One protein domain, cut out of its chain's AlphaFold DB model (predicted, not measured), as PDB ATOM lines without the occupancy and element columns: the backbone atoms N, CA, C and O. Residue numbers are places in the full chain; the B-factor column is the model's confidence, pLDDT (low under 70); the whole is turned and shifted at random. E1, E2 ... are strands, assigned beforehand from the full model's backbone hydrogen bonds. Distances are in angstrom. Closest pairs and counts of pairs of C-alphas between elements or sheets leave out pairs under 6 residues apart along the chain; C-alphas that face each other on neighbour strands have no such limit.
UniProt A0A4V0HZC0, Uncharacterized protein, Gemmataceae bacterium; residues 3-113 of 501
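AT A GLANCE: This is residues 3 to 113 of the 501 residues of an uncharacterized protein of Gemmataceae bacterium (UniProt A0A4V0HZC0). One strongly twisted sheet of strands folds over on itself into two walls, partly face to face, like a loose sandwich. E6, E7, E10 and E11 make one wall, E4, E5, E8 and E9 the other; the sharply bent E2 and E3 run through both, with E1 at the edge beside E2. The printed part has 111 residues with no named helix and eleven named strands, E1 to E11 in chain order; the sheet is branched at E3, mixed, and its class is all strand. It is compact, with a radius of gyration of the C-alphas of 12.4 A and spans of 34 by 27 by 24 A.

IN THESE COORDINATES: E1, residues 3 to 5, begins with C-alpha 3 at (-52.796, -36.817, -21.985). E2, residues 10 to 24, bends by 155 degrees at residue 21, and its first and last C-alphas are 11.7 A apart. E3, residues 27 to 39, bends by 152 degrees at residue 32 and measures 12.1 A between its end C-alphas. E4 is residues 47 to 49 and E5 residues 53 to 57. E6, residues 61 to 66, is 17.0 A long, E7, residues 72 to 78, 18.7 A, and E8, residues 80 to 85, 16.3 A. E9 is residues 91 to 95, E10 residues 99 to 102, and E11 residues 109 to 112, ending with C-alpha 112 at (-45.719, -41.973, 3.868).

HOW THE PARTS SIT: E1, E2 and E3 form a meander, each strand the antiparallel neighbour of the one before; N 4 and O 12 are 2.8 A apart, N 13 and O 36 also 2.8 A. E3 has E2 on one side; on the other side are E4, beside residues 27 to 29, and E6, beside residues 32 to 38. E3 and E4 are parallel, with N 49 and O 28 at 2.8 A, within hydrogen-bond range. E3 and E6 are antiparallel, with N 35 and O 64 at 2.9 A. From E4 the antiparallel pairs run on to E5, E8 and E9, with N 48 and O 55 at 2.9 A, N 54 and O 84 at 2.8 A, and N 83 and O 92 at 2.9 A. From E6 they run on to E7, E10 and E11, with N 65 and O 73 at 2.8 A, N 74 and O 100 at 2.8 A, and N 101 and O 110 at 2.9 A. E5 and E6 are apart. The closest C-alphas of E7 and E9, those of Val 76 and His 95, are 5.9 A apart.

THE WHOLE: The two C-alphas farthest apart, those of Glu 41 and Arg 105, are 35.1 A apart. The printed part has no cut and no long link. The mean pLDDT of the printed part is 72.4, and 45 residues are under 70, among them residues 37 to 45 and 87 to 94.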
ATOM      1  N   ASP A   3     -52.406 -35.408 -22.076       70.75
ATOM      2  CA  ASP A   3     -52.796 -36.817 -21.985       70.75
ATOM      3  C   ASP A   3     -52.138 -37.606 -23.125       70.75
ATOM      4  O   ASP A   3     -52.244 -37.242 -24.297       70.75
ATOM      5  N   LEU A   4     -51.447 -38.687 -22.775       77.69
ATOM      6  CA  LEU A   4     -50.700 -39.556 -23.678       77.69
ATOM      7  C   LEU A   4     -51.302 -40.958 -23.641       77.69
ATOM      8  O   LEU A   4     -51.530 -41.513 -22.567       77.69
ATOM      9  N   LYS A   5     -51.510 -41.559 -24.813       79.88
ATOM     10  CA  LYS A   5     -51.934 -42.956 -24.934       79.88
ATOM     11  C   LYS A   5     -50.841 -43.767 -25.612       79.88
ATOM     12  O   LYS A   5     -50.437 -43.459 -26.731       79.88
ATOM     13  N   PHE A   6     -50.364 -44.797 -24.928       79.81
ATOM     14  CA  PHE A   6     -49.268 -45.638 -25.388       79.81
ATOM     15  C   PHE A   6     -49.786 -46.860 -26.148       79.81
ATOM     16  O   PHE A   6     -50.879 -47.359 -25.886       79.81
ATOM     17  N   ALA A   7     -48.966 -47.390 -27.060       75.50
ATOM     18  CA  ALA A   7     -49.289 -48.592 -27.840       75.50
ATOM     19  C   ALA A   7     -49.530 -49.841 -26.967       75.50
ATOM     20  O   ALA A   7     -50.145 -50.803 -27.412       75.50
ATOM     21  N   SER A   8     -49.057 -49.822 -25.721       73.19
ATOM     22  CA  SER A   8     -49.317 -50.848 -24.710       73.19
ATOM     23  C   SER A   8     -50.715 -50.817 -24.101       73.19
ATOM     24  O   SER A   8     -51.057 -51.756 -23.398       73.19
ATOM     25  N   GLY A   9     -51.498 -49.765 -24.344       73.25
ATOM     26  CA  GLY A   9     -52.793 -49.547 -23.698       73.25
ATOM     27  C   GLY A   9     -52.729 -48.633 -22.471       73.25
ATOM     28  O   GLY A   9     -53.777 -48.190 -22.015       73.25
ATOM     29  N   ALA A  10     -51.535 -48.281 -21.980       75.75
ATOM     30  CA  ALA A  10     -51.383 -47.344 -20.868       75.75
ATOM     31  C   ALA A  10     -51.793 -45.911 -21.258       75.75
ATOM     32  O   ALA A  10     -51.430 -45.410 -22.329       75.75
ATOM     33  N   ALA A  11     -52.515 -45.241 -20.361       75.00
ATOM     34  CA  ALA A  11     -52.834 -43.822 -20.436       75.00
ATOM     35  C   ALA A  11     -52.030 -43.058 -19.376       75.00
ATOM     36  O   ALA A  11     -52.104 -43.371 -18.189       75.00
ATOM     37  N   VAL A  12     -51.265 -42.052 -19.800       78.44
ATOM     38  CA  VAL A  12     -50.436 -41.222 -18.919       78.44
ATOM     39  C   VAL A  12     -50.881 -39.772 -19.021       78.44
ATOM     40  O   VAL A  12     -50.898 -39.200 -20.107       78.44
ATOM     41  N   ARG A  13     -51.203 -39.158 -17.887       73.44
ATOM     42  CA  ARG A  13     -51.531 -37.736 -17.777       73.44
ATOM     43  C   ARG A  13     -50.385 -37.004 -17.108       73.44
ATOM     44  O   ARG A  13     -50.033 -37.334 -15.982       73.44
ATOM     45  N   VAL A  14     -49.848 -35.982 -17.767       74.19
ATOM     46  CA  VAL A  14     -48.760 -35.144 -17.247       74.19
ATOM     47  C   VAL A  14     -49.279 -33.735 -16.949       74.19
ATOM     48  O   VAL A  14     -49.879 -33.066 -17.802       74.19
ATOM     49  N   ALA A  15     -49.053 -33.262 -15.725       67.50
ATOM     50  CA  ALA A  15     -49.457 -31.944 -15.250       67.50
ATOM     51  C   ALA A  15     -48.234 -31.041 -15.038       67.50
ATOM     52  O   ALA A  15     -47.320 -31.377 -14.290       67.50
ATOM     53  N   GLY A  16     -48.253 -29.887 -15.714       64.50
ATOM     54  CA  GLY A  16     -47.150 -28.932 -15.716       64.50
ATOM     55  C   GLY A  16     -47.046 -28.077 -14.439       64.50
ATOM     56  O   GLY A  16     -48.026 -27.993 -13.688       64.50
ATOM     57  N   PRO A  17     -45.902 -27.395 -14.232       80.38
ATOM     58  CA  PRO A  17     -44.685 -27.475 -15.057       80.38
ATOM     59  C   PRO A  17     -44.060 -28.880 -14.991       80.38
ATOM     60  O   PRO A  17     -44.102 -29.515 -13.942       80.38
ATOM     61  N   ALA A  18     -43.610 -29.404 -16.136       77.62
ATOM     62  CA  ALA A  18     -43.100 -30.771 -16.240       77.62
ATOM     63  C   ALA A  18     -42.145 -30.930 -17.430       77.62
ATOM     64  O   ALA A  18     -42.410 -30.385 -18.504       77.62
ATOM     65  N   GLU A  19     -41.094 -31.726 -17.248       88.19
ATOM     66  CA  GLU A  19     -40.177 -32.176 -18.299       88.19
ATOM     67  C   GLU A  19     -40.221 -33.710 -18.379       88.19
ATOM     68  O   GLU A  19     -40.124 -34.393 -17.358       88.19
ATOM     69  N   PHE A  20     -40.405 -34.266 -19.581       88.25
ATOM     70  CA  PHE A  20     -40.511 -35.713 -19.783       88.25
ATOM     71  C   PHE A  20     -40.065 -36.151 -21.183       88.25
ATOM     72  O   PHE A  20     -40.098 -35.367 -22.132       88.25
ATOM     73  N   GLU A  21     -39.706 -37.428 -21.318       92.69
ATOM     74  CA  GLU A  21     -39.308 -38.075 -22.569       92.69
ATOM     75  C   GLU A  21     -40.057 -39.403 -22.768       92.69
ATOM     76  O   GLU A  21     -40.154 -40.237 -21.869       92.69
ATOM     77  N   VAL A  22     -40.597 -39.633 -23.967       90.12
ATOM     78  CA  VAL A  22     -41.238 -40.909 -24.318       90.12
ATOM     79  C   VAL A  22     -40.170 -41.883 -24.814       90.12
ATOM     80  O   VAL A  22     -39.709 -41.772 -25.945       90.12
ATOM     81  N   LEU A  23     -39.805 -42.862 -23.983       87.81
ATOM     82  CA  LEU A  23     -38.725 -43.810 -24.284       87.81
ATOM     83  C   LEU A  23     -39.155 -44.927 -25.249       87.81
ATOM     84  O   LEU A  23     -38.358 -45.414 -26.045       87.81
ATOM     85  N   SER A  24     -40.397 -45.409 -25.138       88.12
ATOM     86  CA  SER A  24     -40.937 -46.476 -25.998       88.12
ATOM     87  C   SER A  24     -42.461 -46.578 -25.883       88.12
ATOM     88  O   SER A  24     -43.074 -45.945 -25.030       88.12
ATOM     89  N   GLY A  25     -43.092 -47.481 -26.646       84.94
ATOM     90  CA  GLY A  25     -44.520 -47.810 -26.495       84.94
ATOM     91  C   GLY A  25     -44.928 -48.400 -25.129       84.94
ATOM     92  O   GLY A  25     -46.116 -48.634 -24.907       84.94
ATOM     93  N   ARG A  26     -43.974 -48.654 -24.220       87.12
ATOM     94  CA  ARG A  26     -44.176 -49.205 -22.865       87.12
ATOM     95  C   ARG A  26     -43.416 -48.450 -21.769       87.12
ATOM     96  O   ARG A  26     -43.329 -48.955 -20.652       87.12
ATOM     97  N   ALA A  27     -42.808 -47.304 -22.081       88.12
ATOM     98  CA  ALA A  27     -42.016 -46.573 -21.101       88.12
ATOM     99  C   ALA A  27     -41.992 -45.064 -21.356       88.12
ATOM    100  O   ALA A  27     -41.860 -44.626 -22.501       88.12
ATOM    101  N   ILE A  28     -42.046 -44.297 -20.271       88.50
ATOM    102  CA  ILE A  28     -41.885 -42.841 -20.235       88.50
ATOM    103  C   ILE A  28     -40.893 -42.476 -19.128       88.50
ATOM    104  O   ILE A  28     -40.868 -43.141 -18.095       88.50
ATOM    105  N   ASP A  29     -40.089 -41.445 -19.349       89.88
ATOM    106  CA  ASP A  29     -39.189 -40.855 -18.363       89.88
ATOM    107  C   ASP A  29     -39.730 -39.488 -17.929       89.88
ATOM    108  O   ASP A  29     -39.980 -38.631 -18.776       89.88
ATOM    109  N   ILE A  30     -39.960 -39.287 -16.632       84.44
ATOM    110  CA  ILE A  30     -40.424 -38.028 -16.036       84.44
ATOM    111  C   ILE A  30     -39.254 -37.413 -15.269       84.44
ATOM    112  O   ILE A  30     -38.835 -37.943 -14.240       84.44
ATOM    113  N   LYS A  31     -38.750 -36.277 -15.750       84.00
ATOM    114  CA  LYS A  31     -37.614 -35.571 -15.143       84.00
ATOM    115  C   LYS A  31     -38.051 -34.591 -14.057       84.00
ATOM    116  O   LYS A  31     -37.352 -34.428 -13.067       84.00
ATOM    117  N   SER A  32     -39.210 -33.957 -14.229       80.81
ATOM    118  CA  SER A  32     -39.831 -33.083 -13.227       80.81
ATOM    119  C   SER A  32     -41.340 -32.989 -13.447       80.81
ATOM    120  O   SER A  32     -41.833 -33.177 -14.564       80.81
ATOM    121  N   GLY A  33     -42.091 -32.688 -12.384       75.50
ATOM    122  CA  GLY A  33     -43.534 -32.451 -12.450       75.50
ATOM    123  C   GLY A  33     -44.381 -33.629 -11.966       75.50
ATOM    124  O   GLY A  33     -43.943 -34.463 -11.176       75.50
ATOM    125  N   ARG A  34     -45.654 -33.667 -12.380       75.50
ATOM    126  CA  ARG A  34     -46.639 -34.646 -11.888       75.50
ATOM    127  C   ARG A  34     -47.159 -35.515 -13.018       75.50
ATOM    128  O   ARG A  34     -47.587 -34.985 -14.043       75.50
ATOM    129  N   ALA A  35     -47.191 -36.823 -12.805       74.31
ATOM    130  CA  ALA A  35     -47.735 -37.787 -13.748       74.31
ATOM    131  C   ALA A  35     -48.732 -38.724 -13.057       74.31
ATOM    132  O   ALA A  35     -48.503 -39.148 -11.931       74.31
ATOM    133  N   SER A  36     -49.827 -39.073 -13.727       71.69
ATOM    134  CA  SER A  36     -50.681 -40.195 -13.328       71.69
ATOM    135  C   SER A  36     -50.774 -41.201 -14.461       71.69
ATOM    136  O   SER A  36     -50.929 -40.824 -15.621       71.69
ATOM    137  N   VAL A  37     -50.677 -42.476 -14.120       69.06
ATOM    138  CA  VAL A  37     -50.685 -43.598 -15.053       69.06
ATOM    139  C   VAL A  37     -51.898 -44.457 -14.745       69.06
ATOM    140  O   VAL A  37     -52.159 -44.758 -13.583       69.06
ATOM    141  N   ARG A  38     -52.620 -44.852 -15.791       69.69
ATOM    142  CA  ARG A  38     -53.688 -45.846 -15.735       69.69
ATOM    143  C   ARG A  38     -53.436 -46.910 -16.792       69.69
ATOM    144  O   ARG A  38     -53.297 -46.585 -17.974       69.69
ATOM    145  N   CYS A  39     -53.407 -48.165 -16.368       69.12
ATOM    146  CA  CYS A  39     -53.173 -49.307 -17.238       69.12
ATOM    147  C   CYS A  39     -54.406 -50.218 -17.272       69.12
ATOM    148  O   CYS A  39     -54.771 -50.803 -16.257       69.12
ATOM    149  N   ASP A  40     -55.035 -50.345 -18.443       61.62
ATOM    150  CA  ASP A  40     -56.121 -51.309 -18.672       61.62
ATOM    151  C   ASP A  40     -55.556 -52.744 -18.867       61.62
ATOM    152  O   ASP A  40     -54.341 -52.933 -19.017       61.62
ATOM    153  N   GLU A  41     -56.418 -53.773 -18.891       53.19
ATOM    154  CA  GLU A  41     -56.012 -55.173 -19.127       53.19
ATOM    155  C   GLU A  41     -55.145 -55.303 -20.399       53.19
ATOM    156  O   GLU A  41     -55.576 -54.992 -21.508       53.19
ATOM    157  N   GLY A  42     -53.893 -55.756 -20.236       53.44
ATOM    158  CA  GLY A  42     -52.901 -55.883 -21.317       53.44
ATOM    159  C   GLY A  42     -51.757 -54.856 -21.290       53.44
ATOM    160  O   GLY A  42     -50.757 -55.053 -21.989       53.44
ATOM    161  N   ALA A  43     -51.851 -53.820 -20.447       58.47
ATOM    162  CA  ALA A  43     -50.813 -52.798 -20.254       58.47
ATOM    163  C   ALA A  43     -49.840 -53.084 -19.084       58.47
ATOM    164  O   ALA A  43     -48.923 -52.297 -18.843       58.47
ATOM    165  N   THR A  44     -49.992 -54.225 -18.400       65.38
ATOM    166  CA  THR A  44     -49.090 -54.711 -17.339       65.38
ATOM    167  C   THR A  44     -47.624 -54.669 -17.785       65.38
ATOM    168  O   THR A  44     -47.265 -55.128 -18.874       65.38
ATOM    169  N   GLY A  45     -46.754 -54.143 -16.925       65.50
ATOM    170  CA  GLY A  45     -45.334 -53.941 -17.199       65.50
ATOM    171  C   GLY A  45     -45.005 -52.591 -17.842       65.50
ATOM    172  O   GLY A  45     -43.881 -52.417 -18.321       65.50
ATOM    173  N   PHE A  46     -45.952 -51.642 -17.879       78.62
ATOM    174  CA  PHE A  46     -45.664 -50.253 -18.239       78.62
ATOM    175  C   PHE A  46     -44.692 -49.631 -17.230       78.62
ATOM    176  O   PHE A  46     -44.820 -49.837 -16.023       78.62
ATOM    177  N   ARG A  47     -43.703 -48.880 -17.724       86.62
ATOM    178  CA  ARG A  47     -42.625 -48.320 -16.903       86.62
ATOM    179  C   ARG A  47     -42.666 -46.802 -16.897       86.62
ATOM    180  O   ARG A  47     -42.500 -46.176 -17.944       86.62
ATOM    181  N   LEU A  48     -42.819 -46.220 -15.716       85.88
ATOM    182  CA  LEU A  48     -42.540 -44.808 -15.491       85.88
ATOM    183  C   LEU A  48     -41.170 -44.706 -14.831       85.88
ATOM    184  O   LEU A  48     -40.976 -45.188 -13.717       85.88
ATOM    185  N   ARG A  49     -40.215 -44.113 -15.537       86.75
ATOM    186  CA  ARG A  49     -38.878 -43.835 -15.025       86.75
ATOM    187  C   ARG A  49     -38.794 -42.398 -14.540       86.75
ATOM    188  O   ARG A  49     -39.499 -41.523 -15.035       86.75
ATOM    189  N   THR A  50     -37.967 -42.201 -13.536       82.62
ATOM    190  CA  THR A  50     -37.449 -40.910 -13.105       82.62
ATOM    191  C   THR A  50     -35.929 -41.033 -13.043       82.62
ATOM    192  O   THR A  50     -35.376 -42.124 -13.235       82.62
ATOM    193  N   THR A  51     -35.242 -39.937 -12.727       74.00
ATOM    194  CA  THR A  51     -33.789 -39.945 -12.510       74.00
ATOM    195  C   THR A  51     -33.361 -41.023 -11.502       74.00
ATOM    196  O   THR A  51     -32.349 -41.689 -11.710       74.00
ATOM    197  N   GLU A  52     -34.172 -41.255 -10.464       74.06
ATOM    198  CA  GLU A  52     -33.777 -42.036  -9.282       74.06
ATOM    199  C   GLU A  52     -34.594 -43.318  -9.070       74.06
ATOM    200  O   GLU A  52     -34.210 -44.188  -8.280       74.06
ATOM    201  N   ALA A  53     -35.704 -43.487  -9.796       78.19
ATOM    202  CA  ALA A  53     -36.610 -44.615  -9.622       78.19
ATOM    203  C   ALA A  53     -37.205 -45.131 -10.940       78.19
ATOM    204  O   ALA A  53     -37.389 -44.408 -11.916       78.19
ATOM    205  N   GLU A  54     -37.568 -46.408 -10.949       82.56
ATOM    206  CA  GLU A  54     -38.429 -47.024 -11.953       82.56
ATOM    207  C   GLU A  54     -39.679 -47.569 -11.255       82.56
ATOM    208  O   GLU A  54     -39.588 -48.385 -10.337       82.56
ATOM    209  N   PHE A  55     -40.852 -47.133 -11.704       76.38
ATOM    210  CA  PHE A  55     -42.148 -47.627 -11.255       76.38
ATOM    211  C   PHE A  55     -42.729 -48.536 -12.332       76.38
ATOM    212  O   PHE A  55     -42.989 -48.097 -13.458       76.38
ATOM    213  N   VAL A  56     -42.903 -49.814 -11.998       76.31
ATOM    214  CA  VAL A  56     -43.444 -50.826 -12.908       76.31
ATOM    215  C   VAL A  56     -44.889 -51.115 -12.537       76.31
ATOM    216  O   VAL A  56     -45.179 -51.597 -11.439       76.31
ATOM    217  N   ASP A  57     -45.782 -50.826 -13.472       71.00
ATOM    218  CA  ASP A  57     -47.205 -51.104 -13.365       71.00
ATOM    219  C   ASP A  57     -47.485 -52.611 -13.439       71.00
ATOM    220  O   ASP A  57     -46.949 -53.295 -14.315       71.00
ATOM    221  N   LEU A  58     -48.343 -53.136 -12.561       57.03
ATOM    222  CA  LEU A  58     -48.808 -54.528 -12.615       57.03
ATOM    223  C   LEU A  58     -50.323 -54.659 -12.895       57.03
ATOM    224  O   LEU A  58     -50.917 -55.676 -12.547       57.03
ATOM    225  N   GLY A  59     -50.931 -53.671 -13.560       49.12
ATOM    226  CA  GLY A  59     -52.368 -53.561 -13.853       49.12
ATOM    227  C   GLY A  59     -53.075 -52.531 -12.965       49.12
ATOM    228  O   GLY A  59     -53.980 -52.900 -12.220       49.12
ATOM    229  N   THR A  60     -52.613 -51.275 -12.977       63.28
ATOM    230  CA  THR A  60     -52.790 -50.354 -11.840       63.28
ATOM    231  C   THR A  60     -53.095 -48.904 -12.268       63.28
ATOM    232  O   THR A  60     -52.795 -48.468 -13.383       63.28
ATOM    233  N   GLU A  61     -53.709 -48.134 -11.359       64.00
ATOM    234  CA  GLU A  61     -53.739 -46.665 -11.398       64.00
ATOM    235  C   GLU A  61     -52.826 -46.088 -10.302       64.00
ATOM    236  O   GLU A  61     -52.997 -46.379  -9.114       64.00
ATOM    237  N   PHE A  62     -51.842 -45.267 -10.679       66.31
ATOM    238  CA  PHE A  62     -50.905 -44.648  -9.737       66.31
ATOM    239  C   PHE A  62     -50.477 -43.245 -10.170       66.31
ATOM    240  O   PHE A  62     -50.507 -42.899 -11.350       66.31
ATOM    241  N   ALA A  63     -50.067 -42.425  -9.207       65.25
ATOM    242  CA  ALA A  63     -49.555 -41.081  -9.443       65.25
ATOM    243  C   ALA A  63     -48.122 -40.953  -8.929       65.25
ATOM    244  O   ALA A  63     -47.795 -41.491  -7.874       65.25
ATOM    245  N   VAL A  64     -47.294 -40.226  -9.675       75.25
ATOM    246  CA  VAL A  64     -45.909 -39.904  -9.337       75.25
ATOM    247  C   VAL A  64     -45.726 -38.390  -9.347       75.25
ATOM    248  O   VAL A  64     -46.146 -37.703 -10.283       75.25
ATOM    249  N   VAL A  65     -45.092 -37.868  -8.305       72.56
ATOM    250  CA  VAL A  65     -44.611 -36.489  -8.219       72.56
ATOM    251  C   VAL A  65     -43.092 -36.537  -8.204       72.56
ATOM    252  O   VAL A  65     -42.518 -37.183  -7.335       72.56
ATOM    253  N   VAL A  66     -42.449 -35.863  -9.153       74.75
ATOM    254  CA  VAL A  66     -40.992 -35.711  -9.191       74.75
ATOM    255  C   VAL A  66     -40.665 -34.278  -8.806       74.75
ATOM    256  O   VAL A  66     -41.061 -33.340  -9.507       74.75
ATOM    257  N   ALA A  67     -40.012 -34.118  -7.659       70.75
ATOM    258  CA  ALA A  67     -39.554 -32.828  -7.169       70.75
ATOM    259  C   ALA A  67     -38.300 -32.369  -7.928       70.75
ATOM    260  O   ALA A  67     -37.586 -33.175  -8.523       70.75
ATOM    261  N   ASP A  68     -38.011 -31.069  -7.872       67.19
ATOM    262  CA  ASP A  68     -36.859 -30.472  -8.563       67.19
ATOM    263  C   ASP A  68     -35.506 -31.003  -8.044       67.19
ATOM    264  O   ASP A  68     -34.498 -30.912  -8.739       67.19
ATOM    265  N   ASP A  69     -35.483 -31.582  -6.837       63.78
ATOM    266  CA  ASP A  69     -34.314 -32.250  -6.248       63.78
ATOM    267  C   ASP A  69     -34.112 -33.699  -6.743       63.78
ATOM    268  O   ASP A  69     -33.198 -34.381  -6.285       63.78
ATOM    269  N   GLY A  70     -34.961 -34.176  -7.662       64.38
ATOM    270  CA  GLY A  70     -34.932 -35.530  -8.217       64.38
ATOM    271  C   GLY A  70     -35.652 -36.582  -7.368       64.38
ATOM    272  O   GLY A  70     -35.806 -37.719  -7.820       64.38
ATOM    273  N   SER A  71     -36.129 -36.235  -6.164       70.00
ATOM    274  CA  SER A  71     -36.891 -37.172  -5.337       70.00
ATOM    275  C   SER A  71     -38.269 -37.447  -5.942       70.00
ATOM    276  O   SER A  71     -38.911 -36.563  -6.515       70.00
ATOM    277  N   ALA A  72     -38.724 -38.695  -5.829       77.62
ATOM    278  CA  ALA A  72     -39.969 -39.147  -6.438       77.62
ATOM    279  C   ALA A  72     -40.935 -39.675  -5.379       77.62
ATOM    280  O   ALA A  72     -40.624 -40.620  -4.662       77.62
ATOM    281  N   GLU A  73     -42.130 -39.104  -5.296       75.75
ATOM    282  CA  GLU A  73     -43.219 -39.621  -4.470       75.75
ATOM    283  C   GLU A  73     -44.206 -40.376  -5.347       75.75
ATOM    284  O   GLU A  73     -44.685 -39.845  -6.346       75.75
ATOM    285  N   VAL A  74     -44.530 -41.608  -4.972       78.62
ATOM    286  CA  VAL A  74     -45.509 -42.445  -5.662       78.62
ATOM    287  C   VAL A  74     -46.671 -42.763  -4.732       78.62
ATOM    288  O   VAL A  74     -46.486 -43.078  -3.558       78.62
ATOM    289  N   ARG A  75     -47.887 -42.713  -5.274       74.88
ATOM    290  CA  ARG A  75     -49.112 -43.151  -4.607       74.88
ATOM    291  C   ARG A  75     -49.872 -44.105  -5.509       74.88
ATOM    292  O   ARG A  75     -50.171 -43.764  -6.652       74.88
ATOM    293  N   VAL A  76     -50.234 -45.266  -4.976       69.25
ATOM    294  CA  VAL A  76     -51.020 -46.262  -5.708       69.25
ATOM    295  C   VAL A  76     -52.498 -46.071  -5.381       69.25
ATOM    296  O   VAL A  76     -52.892 -46.170  -4.221       69.25
ATOM    297  N   ALA A  77     -53.320 -45.779  -6.386       56.84
ATOM    298  CA  ALA A  77     -54.765 -45.628  -6.222       56.84
ATOM    299  C   ALA A  77     -55.474 -46.992  -6.251       56.84
ATOM    300  O   ALA A  77     -56.270 -47.285  -5.361       56.84
ATOM    301  N   GLU A  78     -55.124 -47.855  -7.207       56.22
ATOM    302  CA  GLU A  78     -55.709 -49.191  -7.393       56.22
ATOM    303  C   GLU A  78     -54.637 -50.174  -7.877       56.22
ATOM    304  O   GLU A  78     -53.792 -49.782  -8.662       56.22
ATOM    305  N   GLY A  79     -54.652 -51.439  -7.444       64.88
ATOM    306  CA  GLY A  79     -53.691 -52.452  -7.908       64.88
ATOM    307  C   GLY A  79     -52.345 -52.463  -7.164       64.88
ATOM    308  O   GLY A  79     -52.282 -52.171  -5.965       64.88
ATOM    309  N   VAL A  80     -51.279 -52.874  -7.859       68.31
ATOM    310  CA  VAL A  80     -49.895 -53.002  -7.360       68.31
ATOM    311  C   VAL A  80     -48.915 -52.272  -8.292       68.31
ATOM    312  O   VAL A  80     -48.963 -52.447  -9.511       68.31
ATOM    313  N   VAL A  81     -47.996 -51.489  -7.728       72.62
ATOM    314  CA  VAL A  81     -46.843 -50.888  -8.418       72.62
ATOM    315  C   VAL A  81     -45.577 -51.404  -7.771       72.62
ATOM    316  O   VAL A  81     -45.457 -51.402  -6.551       72.62
ATOM    317  N   VAL A  82     -44.596 -51.801  -8.568       75.19
ATOM    318  CA  VAL A  82     -43.259 -52.085  -8.048       75.19
ATOM    319  C   VAL A  82     -42.415 -50.825  -8.170       75.19
ATOM    320  O   VAL A  82     -42.126 -50.390  -9.283       75.19
ATOM    321  N   ALA A  83     -42.015 -50.248  -7.038       77.75
ATOM    322  CA  ALA A  83     -41.023 -49.183  -6.984       77.75
ATOM    323  C   ALA A  83     -39.623 -49.802  -6.912       77.75
ATOM    324  O   ALA A  83     -39.308 -50.550  -5.984       77.75
ATOM    325  N   ARG A  84     -38.779 -49.503  -7.898       73.56
ATOM    326  CA  ARG A  84     -37.372 -49.902  -7.944       73.56
ATOM    327  C   ARG A  84     -36.501 -48.658  -7.848       73.56
ATOM    328  O   ARG A  84     -36.590 -47.782  -8.702       73.56
ATOM    329  N   SER A  85     -35.630 -48.608  -6.849       76.56
ATOM    330  CA  SER A  85     -34.571 -47.599  -6.787       76.56
ATOM    331  C   SER A  85     -33.534 -47.877  -7.881       76.56
ATOM    332  O   SER A  85     -33.132 -49.023  -8.073       76.56
ATOM    333  N   LEU A  86     -33.088 -46.851  -8.609       75.62
ATOM    334  CA  LEU A  86     -31.975 -46.990  -9.558       75.62
ATOM    335  C   LEU A  86     -30.611 -46.853  -8.861       75.62
ATOM    336  O   LEU A  86     -29.602 -47.344  -9.372       75.62
ATOM    337  N   ALA A  87     -30.582 -46.233  -7.678       63.28
ATOM    338  CA  ALA A  87     -29.384 -46.007  -6.870       63.28
ATOM    339  C   ALA A  87     -29.064 -47.143  -5.874       63.28
ATOM    340  O   ALA A  87     -27.993 -47.134  -5.256       63.28
ATOM    341  N   SER A  88     -29.962 -48.124  -5.713       62.22
ATOM    342  CA  SER A  88     -29.801 -49.276  -4.816       62.22
ATOM    343  C   SER A  88     -30.454 -50.548  -5.385       62.22
ATOM    344  O   SER A  88     -31.052 -50.525  -6.456       62.22
ATOM    345  N   GLU A  89     -30.341 -51.677  -4.680       61.19
ATOM    346  CA  GLU A  89     -31.036 -52.931  -5.032       61.19
ATOM    347  C   GLU A  89     -32.487 -52.985  -4.528       61.19
ATOM    348  O   GLU A  89     -33.152 -54.017  -4.638       61.19
ATOM    349  N   VAL A  90     -32.995 -51.896  -3.944       62.38
ATOM    350  CA  VAL A  90     -34.324 -51.881  -3.333       62.38
ATOM    351  C   VAL A  90     -35.412 -52.010  -4.392       62.38
ATOM    352  O   VAL A  90     -35.551 -51.172  -5.287       62.38
ATOM    353  N   VAL A  91     -36.221 -53.056  -4.236       64.00
ATOM    354  CA  VAL A  91     -37.440 -53.315  -5.003       64.00
ATOM    355  C   VAL A  91     -38.573 -53.519  -4.008       64.00
ATOM    356  O   VAL A  91     -38.552 -54.469  -3.228       64.00
ATOM    357  N   VAL A  92     -39.559 -52.627  -4.027       66.75
ATOM    358  CA  VAL A  92     -40.665 -52.628  -3.067       66.75
ATOM    359  C   VAL A  92     -41.997 -52.658  -3.815       66.75
ATOM    360  O   VAL A  92     -42.270 -51.749  -4.601       66.75
ATOM    361  N   PRO A  93     -42.856 -53.669  -3.584       67.38
ATOM    362  CA  PRO A  93     -44.235 -53.607  -4.036       67.38
ATOM    363  C   PRO A  93     -45.012 -52.623  -3.157       67.38
ATOM    364  O   PRO A  93     -45.035 -52.745  -1.930       67.38
ATOM    365  N   LEU A  94     -45.657 -51.667  -3.810       65.31
ATOM    366  CA  LEU A  94     -46.654 -50.763  -3.261       65.31
ATOM    367  C   LEU A  94     -48.013 -51.241  -3.750       65.31
ATOM    368  O   LEU A  94     -48.171 -51.506  -4.940       65.31
ATOM    369  N   HIS A  95     -49.010 -51.347  -2.882       73.12
ATOM    370  CA  HIS A  95     -50.365 -51.649  -3.338       73.12
ATOM    371  C   HIS A  95     -51.391 -50.584  -2.949       73.12
ATOM    372  O   HIS A  95     -51.104 -49.713  -2.144       73.12
ATOM    373  N   ALA A  96     -52.593 -50.673  -3.524       65.31
ATOM    374  CA  ALA A  96     -53.669 -49.683  -3.407       65.31
ATOM    375  C   ALA A  96     -53.812 -49.029  -2.017       65.31
ATOM    376  O   ALA A  96     -54.042 -49.705  -1.013       65.31
ATOM    377  N   GLY A  97     -53.709 -47.706  -1.974       54.38
ATOM    378  CA  GLY A  97     -53.745 -46.921  -0.743       54.38
ATOM    379  C   GLY A  97     -52.376 -46.676  -0.108       54.38
ATOM    380  O   GLY A  97     -52.291 -45.796   0.734       54.38
ATOM    381  N   GLU A  98     -51.308 -47.369  -0.515       69.56
ATOM    382  CA  GLU A  98     -49.944 -47.091  -0.048       69.56
ATOM    383  C   GLU A  98     -49.301 -45.945  -0.846       69.56
ATOM    384  O   GLU A  98     -49.536 -45.769  -2.051       69.56
ATOM    385  N   ALA A  99     -48.455 -45.182  -0.158       75.56
ATOM    386  CA  ALA A  99     -47.604 -44.162  -0.740       75.56
ATOM    387  C   ALA A  99     -46.166 -44.331  -0.241       75.56
ATOM    388  O   ALA A  99     -45.929 -44.790   0.880       75.56
ATOM    389  N   ALA A 100     -45.210 -43.991  -1.100       76.88
ATOM    390  CA  ALA A 100     -43.800 -44.033  -0.761       76.88
ATOM    391  C   ALA A 100     -43.027 -42.903  -1.434       76.88
ATOM    392  O   ALA A 100     -43.361 -42.480  -2.541       76.88
ATOM    393  N   ARG A 101     -41.960 -42.446  -0.780       79.44
ATOM    394  CA  ARG A 101     -41.001 -41.489  -1.332       79.44
ATOM    395  C   ARG A 101     -39.672 -42.178  -1.598       79.44
ATOM    396  O   ARG A 101     -39.134 -42.808  -0.694       79.44
ATOM    397  N   VAL A 102     -39.154 -42.019  -2.813       77.12
ATOM    398  CA  VAL A 102     -37.798 -42.400  -3.209       77.12
ATOM    399  C   VAL A 102     -36.886 -41.178  -3.085       77.12
ATOM    400  O   VAL A 102     -37.092 -40.176  -3.773       77.12
ATOM    401  N   GLU A 103     -35.915 -41.236  -2.177       74.25
ATOM    402  CA  GLU A 103     -34.931 -40.172  -1.947       74.25
ATOM    403  C   GLU A 103     -33.813 -40.239  -3.000       74.25
ATOM    404  O   GLU A 103     -33.351 -41.322  -3.361       74.25
ATOM    405  N   ALA A 104     -33.414 -39.077  -3.523       63.22
ATOM    406  CA  ALA A 104     -32.584 -38.991  -4.720       63.22
ATOM    407  C   ALA A 104     -31.109 -39.373  -4.521       63.22
ATOM    408  O   ALA A 104     -30.473 -39.914  -5.414       63.22
ATOM    409  N   ARG A 105     -30.536 -39.103  -3.351       61.19
ATOM    410  CA  ARG A 105     -29.109 -39.294  -3.065       61.19
ATOM    411  C   ARG A 105     -28.812 -40.676  -2.476       61.19
ATOM    412  O   ARG A 105     -27.766 -41.272  -2.749       61.19
ATOM    413  N   THR A 106     -29.720 -41.202  -1.663       60.84
ATOM    414  CA  THR A 106     -29.600 -42.490  -0.973       60.84
ATOM    415  C   THR A 106     -30.284 -43.614  -1.748       60.84
ATOM    416  O   THR A 106     -29.896 -44.777  -1.616       60.84
ATOM    417  N   GLY A 107     -31.274 -43.289  -2.588       63.59
ATOM    418  CA  GLY A 107     -32.146 -44.276  -3.218       63.59
ATOM    419  C   GLY A 107     -33.129 -44.915  -2.235       63.59
ATOM    420  O   GLY A 107     -33.693 -45.966  -2.553       63.59
ATOM    421  N   GLU A 108     -33.298 -44.330  -1.045       66.06
ATOM    422  CA  GLU A 108     -34.194 -44.824  -0.005       66.06
ATOM    423  C   GLU A 108     -35.649 -44.774  -0.408       66.06
ATOM    424  O   GLU A 108     -36.103 -43.753  -0.902       66.06
ATOM    425  N   VAL A 109     -36.398 -45.833  -0.099       67.31
ATOM    426  CA  VAL A 109     -37.855 -45.852  -0.231       67.31
ATOM    427  C   VAL A 109     -38.469 -45.802   1.168       67.31
ATOM    428  O   VAL A 109     -38.342 -46.765   1.924       67.31
ATOM    429  N   HIS A 110     -39.120 -44.691   1.509       71.69
ATOM    430  CA  HIS A 110     -39.806 -44.490   2.794       71.69
ATOM    431  C   HIS A 110     -41.315 -44.526   2.606       71.69
ATOM    432  O   HIS A 110     -41.825 -43.927   1.658       71.69
ATOM    433  N   SER A 111     -42.030 -45.182   3.515       67.88
ATOM    434  CA  SER A 111     -43.487 -45.088   3.580       67.88
ATOM    435  C   SER A 111     -43.929 -43.679   3.993       67.88
ATOM    436  O   SER A 111     -43.261 -42.996   4.771       67.88
ATOM    437  N   THR A 112     -45.063 -43.226   3.464       66.38
ATOM    438  CA  THR A 112     -45.719 -41.973   3.868       66.38
ATOM    439  C   THR A 112     -47.185 -42.247   4.224       66.38
ATOM    440  O   THR A 112     -47.741 -43.263   3.805       66.38
ATOM    441  N   ASP A 113     -47.808 -41.399   5.053       57.72
ATOM    442  CA  ASP A 113     -49.122 -41.697   5.649       57.72
ATOM    443  C   ASP A 113     -50.248 -41.951   4.623       57.72
ATOM    444  O   ASP A 113     -50.613 -41.080   3.827       57.72
TER     445      ASP A 113